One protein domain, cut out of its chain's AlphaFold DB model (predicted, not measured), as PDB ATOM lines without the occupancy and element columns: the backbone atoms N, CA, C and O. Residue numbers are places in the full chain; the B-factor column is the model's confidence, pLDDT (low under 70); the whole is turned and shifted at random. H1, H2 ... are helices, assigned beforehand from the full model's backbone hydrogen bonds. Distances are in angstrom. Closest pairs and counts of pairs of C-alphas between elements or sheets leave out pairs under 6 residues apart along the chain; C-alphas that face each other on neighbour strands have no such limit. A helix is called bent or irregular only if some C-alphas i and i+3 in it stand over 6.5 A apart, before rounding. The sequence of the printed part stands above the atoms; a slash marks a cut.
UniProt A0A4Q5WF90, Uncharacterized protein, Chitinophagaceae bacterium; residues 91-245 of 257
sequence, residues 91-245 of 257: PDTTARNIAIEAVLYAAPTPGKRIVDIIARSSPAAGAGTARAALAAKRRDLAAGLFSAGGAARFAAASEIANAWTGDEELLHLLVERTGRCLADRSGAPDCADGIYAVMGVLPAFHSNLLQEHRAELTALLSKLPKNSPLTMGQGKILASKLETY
ATOM      1  N   PRO A  91      95.976 189.817 207.983       92.12
ATOM      2  CA  PRO A  91      94.923 189.507 208.949       92.12
ATOM      3  C   PRO A  91      93.626 189.009 208.290       92.12
ATOM      4  O   PRO A  91      92.936 188.186 208.898       92.12
ATOM      5  N   ASP A  92      93.322 189.440 207.059       95.75
ATOM      6  CA  ASP A  92      92.170 188.960 206.291       95.75
ATOM      7  C   ASP A  92      92.268 187.449 206.019       95.75
ATOM      8  O   ASP A  92      93.132 186.954 205.288       95.75
ATOM      9  N   THR A  93      91.328 186.705 206.607       95.12
ATOM     10  CA  THR A  93      91.207 185.254 206.462       95.12
ATOM     11  C   THR A  93      90.985 184.829 205.020       95.12
ATOM     12  O   THR A  93      91.470 183.769 204.634       95.12
ATOM     13  N   THR A  94      90.278 185.632 204.229       95.94
ATOM     14  CA  THR A  94      89.914 185.280 202.853       95.94
ATOM     15  C   THR A  94      91.139 185.338 201.951       95.94
ATOM     16  O   THR A  94      91.481 184.335 201.321       95.94
ATOM     17  N   ALA A  95      91.852 186.470 201.953       95.25
ATOM     18  CA  ALA A  95      93.085 186.638 201.187       95.25
ATOM     19  C   ALA A  95      94.142 185.583 201.553       95.25
ATOM     20  O   ALA A  95      94.753 184.982 200.667       95.25
ATOM     21  N   ARG A  96      94.308 185.294 202.850       95.81
ATOM     22  CA  ARG A  96      95.242 184.262 203.320       95.81
ATOM     23  C   ARG A  96      94.849 182.863 202.850       95.81
ATOM     24  O   ARG A  96      95.718 182.114 202.416       95.81
ATOM     25  N   ASN A  97      93.567 182.501 202.920       95.94
ATOM     26  CA  ASN A  97      93.098 181.185 202.484       95.94
ATOM     27  C   ASN A  97      93.332 180.968 200.982       95.94
ATOM     28  O   ASN A  97      93.840 179.920 200.591       95.94
ATOM     29  N   ILE A  98      93.049 181.985 200.162       95.94
ATOM     30  CA  ILE A  98      93.335 181.954 198.720       95.94
ATOM     31  C   ILE A  98      94.839 181.809 198.477       95.94
ATOM     32  O   ILE A  98      95.251 181.004 197.648       95.94
ATOM     33  N   ALA A  99      95.671 182.542 199.219       96.25
ATOM     34  CA  ALA A  99      97.123 182.462 199.082       96.25
ATOM     35  C   ALA A  99      97.686 181.082 199.466       96.25
ATOM     36  O   ALA A  99      98.601 180.599 198.803       96.25
ATOM     37  N   ILE A 100      97.128 180.433 200.496       96.56
ATOM     38  CA  ILE A 100      97.493 179.068 200.911       96.56
ATOM     39  C   ILE A 100      97.248 178.069 199.775       96.56
ATOM     40  O   ILE A 100      98.111 177.242 199.487       96.56
ATOM     41  N   GLU A 101      96.091 178.138 199.121       96.75
ATOM     42  CA  GLU A 101      95.793 177.252 197.995       96.75
ATOM     43  C   GLU A 101      96.645 177.616 196.774       96.75
ATOM     44  O   GLU A 101      97.314 176.754 196.206       96.75
ATOM     45  N   ALA A 102      96.701 178.897 196.409       96.12
ATOM     46  CA  ALA A 102      97.429 179.357 195.233       96.12
ATOM     47  C   ALA A 102      98.919 178.988 195.283       96.12
ATOM     48  O   ALA A 102      99.446 178.464 194.302       96.12
ATOM     49  N   VAL A 103      99.590 179.179 196.427       95.81
ATOM     50  CA  VAL A 103     101.014 178.834 196.561       95.81
ATOM     51  C   VAL A 103     101.249 177.325 196.439       95.81
ATOM     52  O   VAL A 103     102.247 176.909 195.851       95.81
ATOM     53  N   LEU A 104     100.316 176.499 196.928       96.12
ATOM     54  CA  LEU A 104     100.418 175.040 196.860       96.12
ATOM     55  C   LEU A 104     100.351 174.520 195.417       96.12
ATOM     56  O   LEU A 104     101.058 173.574 195.078       96.12
ATOM     57  N   TYR A 105      99.522 175.131 194.566       95.12
ATOM     58  CA  TYR A 105      99.387 174.720 193.162       95.12
ATOM     59  C   TYR A 105     100.410 175.376 192.240       95.12
ATOM     60  O   TYR A 105     100.901 174.723 191.321       95.12
ATOM     61  N   ALA A 106     100.736 176.646 192.468       93.12
ATOM     62  CA  ALA A 106     101.609 177.399 191.576       93.12
ATOM     63  C   ALA A 106     103.102 177.130 191.833       93.12
ATOM     64  O   ALA A 106     103.910 177.224 190.909       93.12
ATOM     65  N   ALA A 107     103.475 176.738 193.057       93.12
ATOM     66  CA  ALA A 107     104.848 176.378 193.402       93.12
ATOM     67  C   ALA A 107     104.895 175.092 194.249       93.12
ATOM     68  O   ALA A 107     105.179 175.165 195.440       93.12
ATOM     69  N   PRO A 108     104.654 173.900 193.673       92.12
ATOM     70  CA  PRO A 108     104.413 172.678 194.446       92.12
ATOM     71  C   PRO A 108     105.476 172.341 195.498       92.12
ATOM     72  O   PRO A 108     105.136 172.066 196.645       92.12
ATOM     73  N   THR A 109     106.766 172.416 195.152       92.06
ATOM     74  CA  THR A 109     107.854 172.068 196.080       92.06
ATOM     75  C   THR A 109     107.971 173.046 197.258       92.06
ATOM     76  O   THR A 109     107.801 172.623 198.407       92.06
ATOM     77  N   PRO A 110     108.242 174.349 197.048       93.62
ATOM     78  CA  PRO A 110     108.334 175.286 198.165       93.62
ATOM     79  C   PRO A 110     106.969 175.593 198.798       93.62
ATOM     80  O   PRO A 110     106.880 175.759 200.014       93.62
ATOM     81  N   GLY A 111     105.901 175.615 198.002       94.75
ATOM     82  CA  GLY A 111     104.526 175.850 198.431       94.75
ATOM     83  C   GLY A 111     104.038 174.777 199.391       94.75
ATOM     84  O   GLY A 111     103.567 175.126 200.472       94.75
ATOM     85  N   LYS A 112     104.255 173.487 199.093       96.75
ATOM     86  CA  LYS A 112     103.963 172.406 200.049       96.75
ATOM     87  C   LYS A 112     104.671 172.638 201.379       96.75
ATOM     88  O   LYS A 112     104.030 172.572 202.420       96.75
ATOM     89  N   ARG A 113     105.970 172.963 201.362       95.69
ATOM     90  CA  ARG A 113     106.739 173.205 202.594       95.69
ATOM     91  C   ARG A 113     106.172 174.371 203.408       95.69
ATOM     92  O   ARG A 113     106.070 174.258 204.627       95.69
ATOM     93  N   ILE A 114     105.807 175.477 202.759       95.19
ATOM     94  CA  ILE A 114     105.195 176.640 203.421       95.19
ATOM     95  C   ILE A 114     103.848 176.252 204.040       95.19
ATOM     96  O   ILE A 114     103.607 176.521 205.217       95.19
ATOM     97  N   VAL A 115     102.989 175.578 203.274       96.50
ATOM     98  CA  VAL A 115     101.658 175.166 203.734       96.50
ATOM     99  C   VAL A 115     101.753 174.123 204.854       96.50
ATOM    100  O   VAL A 115     101.010 174.222 205.826       96.50
ATOM    101  N   ASP A 116     102.713 173.196 204.802       96.88
ATOM    102  CA  ASP A 116     103.005 172.249 205.888       96.88
ATOM    103  C   ASP A 116     103.394 172.972 207.188       96.88
ATOM    104  O   ASP A 116     102.935 172.597 208.269       96.88
ATOM    105  N   ILE A 117     104.215 174.027 207.105       95.62
ATOM    106  CA  ILE A 117     104.599 174.837 208.273       95.62
ATOM    107  C   ILE A 117     103.364 175.523 208.872       95.62
ATOM    108  O   ILE A 117     103.165 175.455 210.085       95.62
ATOM    109  N   ILE A 118     102.508 176.123 208.035       95.44
ATOM    110  CA  ILE A 118     101.256 176.770 208.468       95.44
ATOM    111  C   ILE A 118     100.289 175.744 209.085       95.44
ATOM    112  O   ILE A 118      99.651 176.009 210.102       95.44
ATOM    113  N   ALA A 119     100.189 174.547 208.506       96.62
ATOM    114  CA  ALA A 119      99.335 173.475 209.010       96.62
ATOM    115  C   ALA A 119      99.773 172.969 210.398       96.62
ATOM    116  O   ALA A 119      98.926 172.559 211.207       96.62
ATOM    117  N   ARG A 120     101.084 172.991 210.680       95.88
ATOM    118  CA  ARG A 120     101.680 172.535 211.948       95.88
ATOM    119  C   ARG A 120     101.684 173.601 213.042       95.88
ATOM    120  O   ARG A 120     101.657 173.240 214.215       95.88
ATOM    121  N   SER A 121     101.678 174.885 212.700       92.19
ATOM    122  CA  SER A 121     101.821 175.997 213.652       92.19
ATOM    123  C   SER A 121     100.558 176.309 214.471       92.19
ATOM    124  O   SER A 121     100.264 177.464 214.744       92.19
ATOM    125  N   SER A 122      99.798 175.301 214.910       78.62
ATOM    126  CA  SER A 122      98.603 175.492 215.747       78.62
ATOM    127  C   SER A 122      98.932 176.272 217.035       78.62
ATOM    128  O   SER A 122      99.885 175.890 217.714       78.62
ATOM    129  N   PRO A 123      98.162 177.314 217.419       82.94
ATOM    130  CA  PRO A 123      96.854 177.744 216.894       82.94
ATOM    131  C   PRO A 123      96.896 178.858 215.817       82.94
ATOM    132  O   PRO A 123      95.993 179.690 215.762       82.94
ATOM    133  N   ALA A 124      97.920 178.915 214.959       84.12
ATOM    134  CA  ALA A 124      98.054 179.961 213.942       84.12
ATOM    135  C   ALA A 124      96.834 180.072 213.016       84.12
ATOM    136  O   ALA A 124      96.213 179.087 212.599       84.12
ATOM    137  N   ALA A 125      96.528 181.315 212.646       89.69
ATOM    138  CA  ALA A 125      95.478 181.620 211.696       89.69
ATOM    139  C   ALA A 125      95.781 180.964 210.333       89.69
ATOM    140  O   ALA A 125      96.869 181.116 209.786       89.69
ATOM    141  N   GLY A 126      94.810 180.227 209.786       93.44
ATOM    142  CA  GLY A 126      94.956 179.507 208.513       93.44
ATOM    143  C   GLY A 126      95.425 178.050 208.627       93.44
ATOM    144  O   GLY A 126      95.388 177.348 207.620       93.44
ATOM    145  N   ALA A 127      95.777 177.543 209.817       95.81
ATOM    146  CA  ALA A 127      96.215 176.148 209.980       95.81
ATOM    147  C   ALA A 127      95.167 175.120 209.504       95.81
ATOM    148  O   ALA A 127      95.513 174.122 208.874       95.81
ATOM    149  N   GLY A 128      93.876 175.372 209.761       96.06
ATOM    150  CA  GLY A 128      92.779 174.526 209.275       96.06
ATOM    151  C   GLY A 128      92.680 174.503 207.747       96.06
ATOM    152  O   GLY A 128      92.636 173.427 207.153       96.06
ATOM    153  N   THR A 129      92.730 175.677 207.111       96.38
ATOM    154  CA  THR A 129      92.739 175.815 205.647       96.38
ATOM    155  C   THR A 129      93.953 175.129 205.029       96.38
ATOM    156  O   THR A 129      93.811 174.397 204.060       96.38
ATOM    157  N   ALA A 130      95.138 175.295 205.621       96.88
ATOM    158  CA  ALA A 130      96.362 174.652 205.156       96.88
ATOM    159  C   ALA A 130      96.252 173.119 205.157       96.88
ATOM    160  O   ALA A 130      96.591 172.479 204.163       96.88
ATOM    161  N   ARG A 131      95.701 172.520 206.222       97.50
ATOM    162  CA  ARG A 131      95.436 171.068 206.265       97.50
ATOM    163  C   ARG A 131      94.435 170.636 205.197       97.50
ATOM    164  O   ARG A 131      94.660 169.627 204.534       97.50
ATOM    165  N   ALA A 132      93.356 171.398 205.013       97.56
ATOM    166  CA  ALA A 132      92.349 171.107 203.995       97.56
ATOM    167  C   ALA A 132      92.931 171.180 202.572       97.56
ATOM    168  O   ALA A 132      92.680 170.279 201.769       97.56
ATOM    169  N   ALA A 133      93.755 172.192 202.287       97.62
ATOM    170  CA  ALA A 133      94.434 172.375 201.007       97.62
ATOM    171  C   ALA A 133      95.428 171.238 200.720       97.62
ATOM    172  O   ALA A 133      95.398 170.663 199.632       97.62
ATOM    173  N   LEU A 134      96.246 170.845 201.706       98.06
ATOM    174  CA  LEU A 134      97.141 169.687 201.584       98.06
ATOM    175  C   LEU A 134      96.352 168.405 201.303       98.06
ATOM    176  O   LEU A 134      96.675 167.681 200.365       98.06
ATOM    177  N   ALA A 135      95.279 168.149 202.055       98.38
ATOM    178  CA  ALA A 135      94.442 166.969 201.852       98.38
ATOM    179  C   ALA A 135      93.767 166.956 200.467       98.38
ATOM    180  O   ALA A 135      93.668 165.898 199.842       98.38
ATOM    181  N   ALA A 136      93.311 168.110 199.970       98.06
ATOM    182  CA  ALA A 136      92.773 168.238 198.616       98.06
ATOM    183  C   ALA A 136      93.843 167.932 197.563       98.06
ATOM    184  O   ALA A 136      93.639 167.063 196.717       98.06
ATOM    185  N   LYS A 137      95.025 168.539 197.692       98.19
ATOM    186  CA  LYS A 137      96.135 168.327 196.763       98.19
ATOM    187  C   LYS A 137      96.616 166.871 196.741       98.19
ATOM    188  O   LYS A 137      96.866 166.338 195.663       98.19
ATOM    189  N   ARG A 138      96.670 166.184 197.892       98.44
ATOM    190  CA  ARG A 138      96.949 164.731 197.962       98.44
ATOM    191  C   ARG A 138      95.956 163.926 197.124       98.44
ATOM    192  O   ARG A 138      96.365 163.049 196.364       98.44
ATOM    193  N   ARG A 139      94.658 164.234 197.238       98.12
ATOM    194  CA  ARG A 139      93.606 163.576 196.445       98.12
ATOM    195  C   ARG A 139      93.759 163.841 194.956       98.12
ATOM    196  O   ARG A 139      93.606 162.898 194.182       98.12
ATOM    197  N   ASP A 140      94.112 165.060 194.571       97.88
ATOM    198  CA  ASP A 140      94.317 165.425 193.169       97.88
ATOM    199  C   ASP A 140      95.538 164.727 192.570       97.88
ATOM    200  O   ASP A 140      95.466 164.207 191.459       97.88
ATOM    201  N   LEU A 141      96.638 164.620 193.320       97.94
ATOM    202  CA  LEU A 141      97.826 163.869 192.905       97.94
ATOM    203  C   LEU A 141      97.528 162.376 192.755       97.94
ATOM    204  O   LEU A 141      97.858 161.769 191.732       97.94
ATOM    205  N   ALA A 142      96.840 161.791 193.737       97.44
ATOM    206  CA  ALA A 142      96.396 160.407 193.656       97.44
ATOM    207  C   ALA A 142      95.404 160.193 192.502       97.44
ATOM    208  O   ALA A 142      95.438 159.151 191.862       97.44
ATOM    209  N   ALA A 143      94.526 161.150 192.198       96.50
ATOM    210  CA  ALA A 143      93.644 161.071 191.035       96.50
ATOM    211  C   ALA A 143      94.417 161.198 189.717       96.50
ATOM    212  O   ALA A 143      94.163 160.432 188.790       96.50
ATOM    213  N   GLY A 144      95.395 162.104 189.655       96.81
ATOM    214  CA  GLY A 144      96.236 162.346 188.489       96.81
ATOM    215  C   GLY A 144      97.031 161.115 188.066       96.81
ATOM    216  O   GLY A 144      97.072 160.814 186.875       96.81
ATOM    217  N   LEU A 145      97.571 160.343 189.018       97.31
ATOM    218  CA  LEU A 145      98.250 159.071 188.724       97.31
ATOM    219  C   LEU A 145      97.344 158.035 188.044       97.31
ATOM    220  O   LEU A 145      97.839 157.228 187.265       97.31
ATOM    221  N   PHE A 146      96.037 158.075 188.301       95.75
ATOM    222  CA  PHE A 146      95.037 157.168 187.720       95.75
ATOM    223  C   PHE A 146      94.241 157.824 186.581       95.75
ATOM    224  O   PHE A 146      93.175 157.342 186.215       95.75
ATOM    225  N   SER A 147      94.724 158.938 186.029       95.75
ATOM    226  CA  SER A 147      94.086 159.591 184.887       95.75
ATOM    227  C   SER A 147      94.272 158.779 183.601       95.75
ATOM    228  O   SER A 147      95.336 158.197 183.382       95.75
ATOM    229  N   ALA A 148      93.287 158.822 182.701       94.06
ATOM    230  CA  ALA A 148      93.411 158.340 181.320       94.06
ATOM    231  C   ALA A 148      94.521 159.065 180.543       94.06
ATOM    232  O   ALA A 148      95.163 158.511 179.651       94.06
ATOM    233  N   GLY A 149      94.755 160.337 180.878       95.50
ATOM    234  CA  GLY A 149      95.729 161.177 180.197       95.50
ATOM    235  C   GLY A 149      97.150 160.896 180.675       95.50
ATOM    236  O   GLY A 149      97.505 161.235 181.805       95.50
ATOM    237  N   GLY A 150      98.006 160.387 179.783       93.62
ATOM    238  CA  GLY A 150      99.426 160.161 180.080       93.62
ATOM    239  C   GLY A 150     100.154 161.407 180.608       93.62
ATOM    240  O   GLY A 150     100.964 161.294 181.526       93.62
ATOM    241  N   ALA A 151      99.810 162.599 180.108       94.38
ATOM    242  CA  ALA A 151     100.372 163.865 180.582       94.38
ATOM    243  C   ALA A 151     100.006 164.169 182.047       94.38
ATOM    244  O   ALA A 151     100.871 164.565 182.823       94.38
ATOM    245  N   ALA A 152      98.750 163.936 182.446       96.00
ATOM    246  CA  ALA A 152      98.307 164.136 183.826       96.00
ATOM    247  C   ALA A 152      98.978 163.136 184.780       96.00
ATOM    248  O   ALA A 152      99.425 163.524 185.858       96.00
ATOM    249  N   ARG A 153      99.129 161.874 184.348       96.00
ATOM    250  CA  ARG A 153      99.863 160.853 185.111       96.00
ATOM    251  C   ARG A 153     101.318 161.241 185.320       96.00
ATOM    252  O   ARG A 153     101.811 161.174 186.441       96.00
ATOM    253  N   PHE A 154     101.991 161.671 184.254       96.12
ATOM    254  CA  PHE A 154     103.380 162.111 184.327       96.12
ATOM    255  C   PHE A 154     103.543 163.337 185.232       96.12
ATOM    256  O   PHE A 154     104.432 163.346 186.080       96.12
ATOM    257  N   ALA A 155     102.666 164.337 185.103       96.19
ATOM    258  CA  ALA A 155     102.704 165.534 185.937       96.19
ATOM    259  C   ALA A 155     102.526 165.193 187.426       96.19
ATOM    260  O   ALA A 155     103.335 165.616 188.250       96.19
ATOM    261  N   ALA A 156     101.532 164.360 187.760       97.62
ATOM    262  CA  ALA A 156     101.317 163.895 189.128       97.62
ATOM    263  C   ALA A 156     102.514 163.088 189.651       97.62
ATOM    264  O   ALA A 156     102.990 163.339 190.754       97.62
ATOM    265  N   ALA A 157     103.046 162.159 188.851       97.75
ATOM    266  CA  ALA A 157     104.198 161.351 189.239       97.75
ATOM    267  C   ALA A 157     105.447 162.201 189.508       97.75
ATOM    268  O   ALA A 157     106.128 162.003 190.515       97.75
ATOM    269  N   SER A 158     105.717 163.170 188.632       96.31
ATOM    270  CA  SER A 158     106.828 164.107 188.777       96.31
ATOM    271  C   SER A 158     106.672 164.967 190.029       96.31
ATOM    272  O   SER A 158     107.620 165.105 190.802       96.31
ATOM    273  N   GLU A 159     105.478 165.503 190.287       96.88
ATOM    274  CA  GLU A 159     105.242 166.322 191.476       96.88
ATOM    275  C   GLU A 159     105.430 165.509 192.767       96.88
ATOM    276  O   GLU A 159     106.107 165.966 193.692       96.88
ATOM    277  N   ILE A 160     104.908 164.277 192.814       98.06
ATOM    278  CA  ILE A 160     105.053 163.391 193.976       98.06
ATOM    279  C   ILE A 160     106.528 163.101 194.257       98.06
ATOM    280  O   ILE A 160     106.973 163.264 195.394       98.06
ATOM    281  N   ALA A 161     107.286 162.725 193.224       96.62
ATOM    282  CA  ALA A 161     108.705 162.401 193.342       96.62
ATOM    283  C   ALA A 161     109.561 163.595 193.803       96.62
ATOM    284  O   ALA A 161     110.589 163.393 194.445       96.62
ATOM    285  N   ASN A 162     109.137 164.826 193.502       94.94
ATOM    286  CA  ASN A 162     109.898 166.034 193.817       94.94
ATOM    287  C   ASN A 162     109.523 166.679 195.159       94.94
ATOM    288  O   ASN A 162     110.383 167.285 195.797       94.94
ATOM    289  N   ALA A 163     108.258 166.593 195.580       96.56
ATOM    290  CA  ALA A 163     107.757 167.369 196.720       96.56
ATOM    291  C   ALA A 163     107.077 166.532 197.814       96.56
ATOM    292  O   ALA A 163     106.992 166.984 198.956       96.56
ATOM    293  N   TRP A 164     106.605 165.318 197.513       98.12
ATOM    294  CA  TRP A 164     105.704 164.575 198.406       98.12
ATOM    295  C   TRP A 164     106.262 163.248 198.933       98.12
ATOM    296  O   TRP A 164     105.552 162.495 199.590       98.12
ATOM    297  N   THR A 165     107.547 162.980 198.724       97.81
ATOM    298  CA  THR A 165     108.215 161.722 199.107       97.81
ATOM    299  C   THR A 165     108.280 161.453 200.615       97.81
ATOM    300  O   THR A 165     108.530 160.321 201.028       97.81
ATOM    301  N   GLY A 166     108.059 162.473 201.447       97.44
ATOM    302  CA  GLY A 166     107.976 162.359 202.906       97.44
ATOM    303  C   GLY A 166     106.559 162.462 203.473       97.44
ATOM    304  O   GLY A 166     106.423 162.676 204.675       97.44
ATOM    305  N   ASP A 167     105.522 162.407 202.634       98.31
ATOM    306  CA  ASP A 167     104.128 162.570 203.053       98.31
ATOM    307  C   ASP A 167     103.447 161.206 203.281       98.31
ATOM    308  O   ASP A 167     103.136 160.483 202.334       98.31
ATOM    309  N   GLU A 168     103.240 160.852 204.551       98.00
ATOM    310  CA  GLU A 168     102.636 159.583 204.982       98.00
ATOM    311  C   GLU A 168     101.175 159.434 204.532       98.00
ATOM    312  O   GLU A 168     100.780 158.393 204.008       98.00
ATOM    313  N   GLU A 169     100.373 160.495 204.663       98.19
ATOM    314  CA  GLU A 169      98.965 160.468 204.254       98.19
ATOM    315  C   GLU A 169      98.817 160.210 202.750       98.19
ATOM    316  O   GLU A 169      97.929 159.466 202.326       98.19
ATOM    317  N   LEU A 170      99.692 160.803 201.930       98.56
ATOM    318  CA  LEU A 170      99.720 160.516 200.502       98.56
ATOM    319  C   LEU A 170     100.093 159.056 200.241       98.56
ATOM    320  O   LEU A 170      99.426 158.418 199.428       98.56
ATOM    321  N   LEU A 171     101.122 158.523 200.909       98.50
ATOM    322  CA  LEU A 171     101.523 157.123 200.746       98.50
ATOM    323  C   LEU A 171     100.340 156.180 201.000       98.50
ATOM    324  O   LEU A 171     100.031 155.351 200.140       98.50
ATOM    325  N   HIS A 172      99.634 156.360 202.118       98.19
ATOM    326  CA  HIS A 172      98.435 155.584 202.431       98.19
ATOM    327  C   HIS A 172      97.358 155.716 201.358       98.19
ATOM    328  O   HIS A 172      96.822 154.709 200.896       98.19
ATOM    329  N   LEU A 173      97.078 156.937 200.898       98.00
ATOM    330  CA  LEU A 173      96.084 157.166 199.853       98.00
ATOM    331  C   LEU A 173      96.443 156.439 198.543       98.00
ATOM    332  O   LEU A 173      95.560 155.889 197.875       98.00
ATOM    333  N   LEU A 174      97.728 156.412 198.174       98.19
ATOM    334  CA  LEU A 174      98.211 155.696 196.993       98.19
ATOM    335  C   LEU A 174      98.071 154.181 197.152       98.19
ATOM    336  O   LEU A 174      97.585 153.515 196.231       98.19
ATOM    337  N   VAL A 175      98.469 153.630 198.300       98.12
ATOM    338  CA  VAL A 175      98.374 152.189 198.573       98.12
ATOM    339  C   VAL A 175      96.918 151.740 198.616       98.12
ATOM    340  O   VAL A 175      96.558 150.767 197.949       98.12
ATOM    341  N   GLU A 176      96.061 152.487 199.307       96.75
ATOM    342  CA  GLU A 176      94.634 152.203 199.415       96.75
ATOM    343  C   GLU A 176      93.958 152.219 198.037       96.75
ATOM    344  O   GLU A 176      93.281 151.260 197.654       96.75
ATOM    345  N   ARG A 177      94.185 153.277 197.244       96.00
ATOM    346  CA  ARG A 177      93.609 153.403 195.897       96.00
ATOM    347  C   ARG A 177      94.101 152.299 194.961       96.00
ATOM    348  O   ARG A 177      93.301 151.733 194.215       96.00
ATOM    349  N   THR A 178      95.383 151.943 195.038       96.56
ATOM    350  CA  THR A 178      95.953 150.818 194.276       96.56
ATOM    351  C   THR A 178      95.316 149.495 194.698       96.56
ATOM    352  O   THR A 178      94.916 148.703 193.848       96.56
ATOM    353  N   GLY A 179      95.149 149.272 196.004       96.50
ATOM    354  CA  GLY A 179      94.475 148.098 196.554       96.50
ATOM    355  C   GLY A 179      93.031 147.966 196.066       96.50
ATOM    356  O   GLY A 179      92.627 146.872 195.668       96.50
ATOM    357  N   ARG A 180      92.283 149.077 196.015       95.12
ATOM    358  CA  ARG A 180      90.922 149.116 195.455       95.12
ATOM    359  C   ARG A 180      90.905 148.738 193.970       95.12
ATOM    360  O   ARG A 180      90.132 147.862 193.599       95.12
ATOM    361  N   CYS A 181      91.802 149.295 193.152       95.06
ATOM    362  CA  CYS A 181      91.938 148.924 191.733       95.06
ATOM    363  C   CYS A 181      92.312 147.445 191.517       95.06
ATOM    364  O   CYS A 181      91.907 146.836 190.530       95.06
ATOM    365  N   LEU A 182      93.104 146.854 192.416       94.69
ATOM    366  CA  LEU A 182      93.474 145.436 192.334       94.69
ATOM    367  C   LEU A 182      92.323 144.503 192.743       94.69
ATOM    368  O   LEU A 182      92.238 143.383 192.233       94.69
ATOM    369  N   ALA A 183      91.467 144.946 193.667       94.56
ATOM    370  CA  ALA A 183      90.312 144.187 194.139       94.56
ATOM    371  C   ALA A 183      89.127 144.265 193.163       94.56
ATOM    372  O   ALA A 183      88.527 143.238 192.848       94.56
ATOM    373  N   ASP A 184      88.816 145.461 192.663       89.19
ATOM    374  CA  ASP A 184      87.714 145.707 191.737       89.19
ATOM    375  C   ASP A 184      88.235 145.825 190.300       89.19
ATOM    376  O   ASP A 184      88.602 146.897 189.817       89.19
ATOM    377  N   ARG A 185      88.256 144.688 189.597       71.38
ATOM    378  CA  ARG A 185      88.687 144.608 188.190       71.38
ATOM    379  C   ARG A 185      87.713 145.269 187.207       71.38
ATOM    380  O   ARG A 185      88.016 145.305 186.017       71.38
ATOM    381  N   SER A 186      86.550 145.732 187.669       62.62
ATOM    382  CA  SER A 186      85.448 146.212 186.824       62.62
ATOM    383  C   SER A 186      85.200 147.720 186.885       62.62
ATOM    384  O   SER A 186      84.489 148.237 186.027       62.62
ATOM    385  N   GLY A 187      85.751 148.429 187.875       57.50
ATOM    386  CA  GLY A 187      85.189 149.720 188.282       57.50
ATOM    387  C   GLY A 187      85.754 150.984 187.631       57.50
ATOM    388  O   GLY A 187      85.014 151.956 187.494       57.50
ATOM    389  N   ALA A 188      87.031 151.024 187.236       69.12
ATOM    390  CA  ALA A 188      87.636 152.269 186.762       69.12
ATOM    391  C   ALA A 188      88.432 152.087 185.463       69.12
ATOM    392  O   ALA A 188      89.309 151.214 185.407       69.12
ATOM    393  N   PRO A 189      88.176 152.919 184.431       68.44
ATOM    394  CA  PRO A 189      89.112 153.038 183.325       68.44
ATOM    395  C   PRO A 189      90.495 153.394 183.896       68.44
ATOM    396  O   PRO A 189      90.608 154.092 184.903       68.44
ATOM    397  N   ASP A 190      91.543 152.833 183.293       86.75
ATOM    398  CA  ASP A 190      92.947 153.166 183.575       86.75
ATOM    399  C   ASP A 190      93.554 152.647 184.893       86.75
ATOM    400  O   ASP A 190      94.678 153.020 185.231       86.75
ATOM    401  N   CYS A 191      92.907 151.714 185.610       93.25
ATOM    402  CA  CYS A 191      93.522 151.089 186.796       93.25
ATOM    403  C   CYS A 191      94.891 150.450 186.494       93.25
ATOM    404  O   CYS A 191      95.801 150.565 187.309       93.25
ATOM    405  N   ALA A 192      95.071 149.794 185.341       93.94
ATOM    406  CA  ALA A 192      96.347 149.160 184.990       93.94
ATOM    407  C   ALA A 192      97.489 150.186 184.864       93.94
ATOM    408  O   ALA A 192      98.563 150.000 185.444       93.94
ATOM    409  N   ASP A 193      97.225 151.289 184.165       95.06
ATOM    410  CA  ASP A 193      98.178 152.381 183.992       95.06
ATOM    411  C   ASP A 193      98.429 153.129 185.305       95.06
ATOM    412  O   ASP A 193      99.568 153.485 185.605       95.06
ATOM    413  N   GLY A 194      97.386 153.328 186.114       95.94
ATOM    414  CA  GLY A 194      97.504 153.942 187.432       95.94
ATOM    415  C   GLY A 194      98.337 153.105 188.396       95.94
ATOM    416  O   GLY A 194      99.241 153.635 189.038       95.94
ATOM    417  N   ILE A 195      98.127 151.784 188.436       97.00
ATOM    418  CA  ILE A 195      98.967 150.862 189.216       97.00
ATOM    419  C   ILE A 195     100.422 150.961 188.745       97.00
ATOM    420  O   ILE A 195     101.327 151.048 189.574       97.00
ATOM    421  N   TYR A 196     100.666 150.970 187.429       97.00
ATOM    422  CA  TYR A 196     102.016 151.146 186.891       97.00
ATOM    423  C   TYR A 196     102.650 152.473 187.343       97.00
ATOM    424  O   TYR A 196     103.781 152.469 187.831       97.00
ATOM    425  N   ALA A 197     101.915 153.585 187.245       97.50
ATOM    426  CA  ALA A 197     102.391 154.903 187.656       97.50
ATOM    427  C   ALA A 197     102.688 154.967 189.164       97.50
ATOM    428  O   ALA A 197     103.748 155.457 189.553       97.50
ATOM    429  N   VAL A 198     101.813 154.405 190.011       98.25
ATOM    430  CA  VAL A 198     102.045 154.306 191.462       98.25
ATOM    431  C   VAL A 198     103.305 153.491 191.754       98.25
ATOM    432  O   VAL A 198     104.167 153.945 192.503       98.25
ATOM    433  N   MET A 199     103.469 152.317 191.131       98.19
ATOM    434  CA  MET A 199     104.670 151.495 191.331       98.19
ATOM    435  C   MET A 199     105.955 152.219 190.910       98.19
ATOM    436  O   MET A 199     106.998 151.981 191.515       98.19
ATOM    437  N   GLY A 200     105.885 153.111 189.918       97.38
ATOM    438  CA  GLY A 200     107.017 153.940 189.504       97.38
ATOM    439  C   GLY A 200     107.398 155.037 190.506       97.38
ATOM    440  O   GLY A 200     108.571 155.393 190.584       97.38
ATOM    441  N   VAL A 201     106.449 155.558 191.295       98.12
ATOM    442  CA  VAL A 201     106.719 156.650 192.255       98.12
ATOM    443  C   VAL A 201     107.007 156.175 193.672       98.12
ATOM    444  O   VAL A 201     107.732 156.855 194.393       98.12
ATOM    445  N   LEU A 202     106.487 155.016 194.095       98.38
ATOM    446  CA  LEU A 202     106.716 154.498 195.450       98.38
ATOM    447  C   LEU A 202     108.209 154.388 195.818       98.38
ATOM    448  O   LEU A 202     108.568 154.784 196.928       98.38
ATOM    449  N   PRO A 203     109.121 153.956 194.922       98.06
ATOM    450  CA  PRO A 203     110.551 153.956 195.212       98.06
ATOM    451  C   PRO A 203     111.156 155.340 195.481       98.06
ATOM    452  O   PRO A 203     112.267 155.393 196.003       98.06
ATOM    453  N   ALA A 204     110.485 156.448 195.154       97.50
ATOM    454  CA  ALA A 204     110.967 157.799 195.454       97.50
ATOM    455  C   ALA A 204     110.694 158.226 196.907       97.50
ATOM    456  O   ALA A 204     111.383 159.111 197.412       97.50
ATOM    457  N   PHE A 205     109.746 157.590 197.608       98.25
ATOM    458  CA  PHE A 205     109.446 157.912 199.007       98.25
ATOM    459  C   PHE A 205     110.650 157.655 199.923       98.25
ATOM    460  O   PHE A 205     111.502 156.794 199.646       98.25
ATOM    461  N   HIS A 206     110.738 158.418 201.016       97.00
ATOM    462  CA  HIS A 206     111.830 158.301 201.976       97.00
ATOM    463  C   HIS A 206     111.909 156.885 202.560       97.00
ATOM    464  O   HIS A 206     110.895 156.261 202.869       97.00
ATOM    465  N   SER A 207     113.129 156.366 202.725       95.81
ATOM    466  CA  SER A 207     113.333 154.976 203.147       95.81
ATOM    467  C   SER A 207     112.749 154.676 204.530       95.81
ATOM    468  O   SER A 207     112.232 153.585 204.724       95.81
ATOM    469  N   ASN A 208     112.787 155.625 205.473       95.38
ATOM    470  CA  ASN A 208     112.184 155.453 206.799       95.38
ATOM    471  C   ASN A 208     110.667 155.231 206.707       95.38
ATOM    472  O   ASN A 208     110.160 154.286 207.300       95.38
ATOM    473  N   LEU A 209     109.981 156.038 205.896       96.56
ATOM    474  CA  LEU A 209     108.543 155.925 205.682       96.56
ATOM    475  C   LEU A 209     108.192 154.601 204.983       96.56
ATOM    476  O   LEU A 209     107.293 153.882 205.400       96.56
ATOM    477  N   LEU A 210     108.960 154.205 203.963       97.06
ATOM    478  CA  LEU A 210     108.768 152.904 203.309       97.06
ATOM    479  C   LEU A 210     108.944 151.718 204.273       97.06
ATOM    480  O   LEU A 210     108.248 150.714 204.134       97.06
ATOM    481  N   GLN A 211     109.863 151.817 205.239       95.38
ATOM    482  CA  GLN A 211     110.064 150.772 206.244       95.38
ATOM    483  C   GLN A 211     108.933 150.717 207.269       95.38
ATOM    484  O   GLN A 211     108.492 149.622 207.619       95.38
ATOM    485  N   GLU A 212     108.427 151.872 207.698       96.31
ATOM    486  CA  GLU A 212     107.270 151.969 208.592       96.31
ATOM    487  C   GLU A 212     106.033 151.276 207.998       96.31
ATOM    488  O   GLU A 212     105.359 150.505 208.682       96.31
ATOM    489  N   HIS A 213     105.823 151.411 206.684       97.25
ATOM    490  CA  HIS A 213     104.716 150.771 205.960       97.25
ATOM    491  C   HIS A 213     105.111 149.486 205.213       97.25
ATOM    492  O   HIS A 213     104.406 149.041 204.300       97.25
ATOM    493  N   ARG A 214     106.222 148.832 205.587       97.00
ATOM    494  CA  ARG A 214     106.752 147.662 204.857       97.00
ATOM    495  C   ARG A 214     105.732 146.534 204.701       97.00
ATOM    496  O   ARG A 214     105.660 145.919 203.635       97.00
ATOM    497  N   ALA A 215     104.970 146.235 205.753       97.00
ATOM    498  CA  ALA A 215     103.982 145.155 205.733       97.00
ATOM    499  C   ALA A 215     102.869 145.427 204.708       97.00
ATOM    500  O   ALA A 215     102.532 144.552 203.909       97.00
ATOM    501  N   GLU A 216     102.359 146.659 204.685       97.69
ATOM    502  CA  GLU A 216     101.320 147.108 203.758       97.69
ATOM    503  C   GLU A 216     101.816 147.064 202.305       97.69
ATOM    504  O   GLU A 216     101.167 146.486 201.428       97.69
ATOM    505  N   LEU A 217     103.026 147.577 202.062       98.06
ATOM    506  CA  LEU A 217     103.655 147.583 200.741       98.06
ATOM    507  C   LEU A 217     103.964 146.167 200.237       98.06
ATOM    508  O   LEU A 217     103.738 145.864 199.067       98.06
ATOM    509  N   THR A 218     104.420 145.267 201.110       97.94
ATOM    510  CA  THR A 218     104.660 143.857 200.753       97.94
ATOM    511  C   THR A 218     103.350 143.151 200.396       97.94
ATOM    512  O   THR A 218     103.282 142.413 199.408       97.94
ATOM    513  N   ALA A 219     102.278 143.417 201.151       97.81
ATOM    514  CA  ALA A 219     100.952 142.894 200.843       97.81
ATOM    515  C   ALA A 219     100.444 143.417 199.490       97.81
ATOM    516  O   ALA A 219      99.887 142.641 198.709       97.81
ATOM    517  N   LEU A 220     100.682 144.693 199.173       97.81
ATOM    518  CA  LEU A 220     100.348 145.276 197.875       97.81
ATOM    519  C   LEU A 220     101.127 144.610 196.729       97.81
ATOM    520  O   LEU A 220     100.519 144.175 195.751       97.81
ATOM    521  N   LEU A 221     102.450 144.461 196.875       97.88
ATOM    522  CA  LEU A 221     103.323 143.816 195.887       97.88
ATOM    523  C   LEU A 221     102.880 142.382 195.566       97.88
ATOM    524  O   LEU A 221     102.909 141.968 194.406       97.88
ATOM    525  N   SER A 222     102.412 141.636 196.570       97.44
ATOM    526  CA  SER A 222     101.937 140.255 196.393       97.44
ATOM    527  C   SER A 222     100.678 140.143 195.518       97.44
ATOM    528  O   SER A 222     100.428 139.094 194.920       97.44
ATOM    529  N   LYS A 223      99.900 141.229 195.419       97.00
ATOM    530  CA  LYS A 223      98.646 141.306 194.657       97.00
ATOM    531  C   LYS A 223      98.837 141.820 193.228       97.00
ATOM    532  O   LYS A 223      97.861 141.852 192.478       97.00
ATOM    533  N   LEU A 224     100.048 142.231 192.841       96.50
ATOM    534  CA  LEU A 224     100.287 142.812 191.521       96.50
ATOM    535  C   LEU A 224      99.963 141.829 190.378       96.50
ATOM    536  O   LEU A 224     100.215 140.623 190.484       96.50
ATOM    537  N   PRO A 225      99.430 142.336 189.251       92.81
ATOM    538  CA  PRO A 225      99.095 141.515 188.097       92.81
ATOM    539  C   PRO A 225     100.362 140.940 187.446       92.81
ATOM    540  O   PRO A 225     101.171 141.660 186.860       92.81
ATOM    541  N   LYS A 226     100.514 139.611 187.497       93.88
ATOM    542  CA  LYS A 226     101.676 138.894 186.931       93.88
ATOM    543  C   LYS A 226     101.801 139.021 185.405       93.88
ATOM    544  O   LYS A 226     102.866 138.753 184.861       93.88
ATOM    545  N   ASN A 227     100.729 139.413 184.719       90.62
ATOM    546  CA  ASN A 227     100.681 139.596 183.268       90.62
ATOM    547  C   ASN A 227     101.183 140.972 182.790       90.62
ATOM    548  O   ASN A 227     101.185 141.199 181.585       90.62
ATOM    549  N   SER A 228     101.620 141.871 183.684       92.94
ATOM    550  CA  SER A 228     102.251 143.148 183.310       92.94
ATOM    551  C   SER A 228     103.750 143.148 183.650       92.94
ATOM    552  O   SER A 228     104.122 143.443 184.792       92.94
ATOM    553  N   PRO A 229     104.647 142.845 182.688       95.62
ATOM    554  CA  PRO A 229     106.091 142.824 182.930       95.62
ATOM    555  C   PRO A 229     106.642 144.168 183.415       95.62
ATOM    556  O   PRO A 229     107.516 144.195 184.277       95.62
ATOM    557  N   LEU A 230     106.105 145.279 182.895       95.06
ATOM    558  CA  LEU A 230     106.528 146.631 183.262       95.06
ATOM    559  C   LEU A 230     106.170 146.952 184.716       95.06
ATOM    560  O   LEU A 230     107.036 147.368 185.486       95.06
ATOM    561  N   THR A 231     104.925 146.691 185.120       96.31
ATOM    562  CA  THR A 231     104.481 146.876 186.511       96.31
ATOM    563  C   THR A 231     105.268 145.977 187.461       96.31
ATOM    564  O   THR A 231     105.707 146.434 188.513       96.31
ATOM    565  N   MET A 232     105.514 144.720 187.079       97.44
ATOM    566  CA  MET A 232     106.339 143.800 187.866       97.44
ATOM    567  C   MET A 232     107.796 144.267 187.974       97.44
ATOM    568  O   MET A 232     108.411 144.092 189.023       97.44
ATOM    569  N   GLY A 233     108.351 144.874 186.921       97.44
ATOM    570  CA  GLY A 233     109.678 145.490 186.944       97.44
ATOM    571  C   GLY A 233     109.776 146.592 187.998       97.44
ATOM    572  O   GLY A 233     110.668 146.547 188.842       97.44
ATOM    573  N   GLN A 234     108.808 147.513 188.020       97.62
ATOM    574  CA  GLN A 234     108.733 148.562 189.045       97.62
ATOM    575  C   GLN A 234     108.513 147.982 190.452       97.62
ATOM    576  O   GLN A 234     109.175 148.385 191.408       97.62
ATOM    577  N   GLY A 235     107.665 146.957 190.576       97.50
ATOM    578  CA  GLY A 235     107.448 146.246 191.838       97.50
ATOM    579  C   GLY A 235     108.722 145.603 192.402       97.50
ATOM    580  O   GLY A 235     108.946 145.647 193.610       97.50
ATOM    581  N   LYS A 236     109.603 145.064 191.546       98.00
ATOM    582  CA  LYS A 236     110.915 144.534 191.964       98.00
ATOM    583  C   LYS A 236     111.849 145.629 192.474       98.00
ATOM    584  O   LYS A 236     112.560 145.399 193.449       98.00
ATOM    585  N   ILE A 237     111.836 146.808 191.849       97.56
ATOM    586  CA  ILE A 237     112.616 147.960 192.326       97.56
ATOM    587  C   ILE A 237     112.154 148.334 193.736       97.56
ATOM    588  O   ILE A 237     112.983 148.418 194.644       97.56
ATOM    589  N   LEU A 238     110.841 148.457 193.954       97.56
ATOM    590  CA  LEU A 238     110.292 148.722 195.285       97.56
ATOM    591  C   LEU A 238     110.663 147.622 196.295       97.56
ATOM    592  O   LEU A 238     111.131 147.942 197.385       97.56
ATOM    593  N   ALA A 239     110.519 146.345 195.929       97.69
ATOM    594  CA  ALA A 239     110.874 145.214 196.789       97.69
ATOM    595  C   ALA A 239     112.348 145.263 197.225       97.69
ATOM    596  O   ALA A 239     112.643 145.175 198.415       97.69
ATOM    597  N   SER A 240     113.262 145.505 196.281       97.12
ATOM    598  CA  SER A 240     114.694 145.622 196.576       97.12
ATOM    599  C   SER A 240     114.999 146.772 197.544       97.12
ATOM    600  O   SER A 240     115.811 146.620 198.458       97.12
ATOM    601  N   LYS A 241     114.292 147.906 197.420       95.62
ATOM    602  CA  LYS A 241     114.413 149.032 198.355       95.62
ATOM    603  C   LYS A 241     113.895 148.677 199.755       95.62
ATOM    604  O   LYS A 241     114.502 149.086 200.742       95.62
ATOM    605  N   LEU A 242     112.816 147.898 199.855       95.94
ATOM    606  CA  LEU A 242     112.290 147.414 201.138       95.94
ATOM    607  C   LEU A 242     113.228 146.405 201.824       95.94
ATOM    608  O   LEU A 242     113.262 146.355 203.053       95.94
ATOM    609  N   GLU A 243     113.996 145.630 201.057       95.19
ATOM    610  CA  GLU A 243     114.979 144.664 201.573       95.19
ATOM    611  C   GLU A 243     116.305 145.318 201.991       95.19
ATOM    612  O   GLU A 243     116.867 144.960 203.025       95.19
ATOM    613  N   THR A 244     116.790 146.289 201.209       92.38
ATOM    614  CA  THR A 244     118.116 146.919 201.390       92.38
ATOM    615  C   THR A 244     118.240 147.692 202.704       92.38
ATOM    616  O   THR A 244     119.332 147.802 203.259       92.38
ATOM    617  N   TYR A 245     117.133 148.221 203.219       82.69
ATOM    618  CA  TYR A 245     117.105 148.982 204.464       82.69
ATOM    619  C   TYR A 245     116.357 148.185 205.531       82.69
ATOM    620  O   TYR A 245     115.205 148.508 205.800       82.69
TER     621      TYR A 245
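AT A GLANCE: This is residues 91 to 245 of the 257 residues of an uncharacterized protein of Chitinophagaceae bacterium (UniProt A0A4Q5WF90). This is an elongated, zigzag stack of helices: H1 and H2 pack with the first part of the long H3 at one end, H3 leads on to H4, H5 and H6, and H8 and H9 pack on H5 and H6 at the other end, with the short H7 set crosswise on residues 241 to 242 of H9. From H1 to H6 the helices make an up-and-down bundle, each running against the one before it in the chain, though the packing is part aligned and part crossed. The printed part has 155 residues with nine named helices, H1 to H9 in order, and no named strand; its class is all helix. It is compact, with a radius of gyration of the C-alphas of 16.6 A, and its spans are 56 by 35 by 22 A.

IN THESE COORDINATES: Find C-alpha 93 at (91.207, 185.254, 206.462), where H1 begins; it runs over residues 93 to 106. H2 follows at residues 108 to 120. H3, the longest helix, covers residues 127 to 145, 27.3 A from C-alpha 127 at (96.215, 176.148, 209.980) to C-alpha 145. H4 covers residues 150 to 164 and is neither bent nor irregular, but only just: C-alphas 161 and 164 are 6.3 A apart. H5 spans residues 168 to 183 and 22.5 A. H6, residues 191 to 204 and 20.6 A, is only just irregular, with C-alphas 200 and 203 6.7 A apart. Then come H7 at residues 207 to 212 and H8 at residues 214 to 222. H9, residues 229 to 244 and 22.4 A, ends at C-alpha 244 at (118.116, 146.919, 201.390).

HOW THE PARTS SIT: Start with the bundle at H1, whose residues 100 to 105 touch residues 111 to 115 of H2; the closest C-alphas, those of Leu 104 and Gly 111, are 4.5 A apart. This hairpin has a tilt of 37 degrees, only just steep. H3 is the hub, touching five helices. Its residues 129 to 137 touch H1 at a shallow tilt of 28 degrees, the same way, closest at the C-alphas of Glu 101 and Ala 133, 5.9 A. H2 and H3 form a hairpin too, with the C-alphas of Ala 119 and Ala 127 closest at 4.2 A. Look farther along H3: residues 141 to 145 touch H4, closest at the C-alphas of Leu 145 and Arg 153, 4.3 A, and residues 138 to 142 touch H5, closest at those of Arg 138 and Leu 170, 5.6 A. H6 touches H4 at a shallow tilt of 26 degrees, the same way, with the C-alphas of Ala 161 and Ala 204 closest at 5.5 A. Beyond the bundle, H9 touches H6, closest at the C-alphas of Tyr 196 and Thr 231, 4.9 A. H8 touches residues 175 to 179 of H5, closest at the C-alphas of Gly 179 and Leu 220, 6.6 A. H7 touches residues 241 to 242 of H9, about perpendicular at 86 degrees, with the C-alphas of Gln 211 and Leu 242 closest at 6.5 A. H1 and H9 are apart. Every O i to N i+4 pair is within hydrogen-bond range in H1, H2, H3, H4, H5, H7, H8 and H9; in H6 it is 8 of 10.

THE WHOLE: The two C-alphas farthest apart, those of Pro 91 and Asn 227, are 56.4 A apart. The printed part has no cut, and no link is long. The mean pLDDT of the printed part is 94.8; look at residues 186 to 189, between H5 and H6, for the four values under 70.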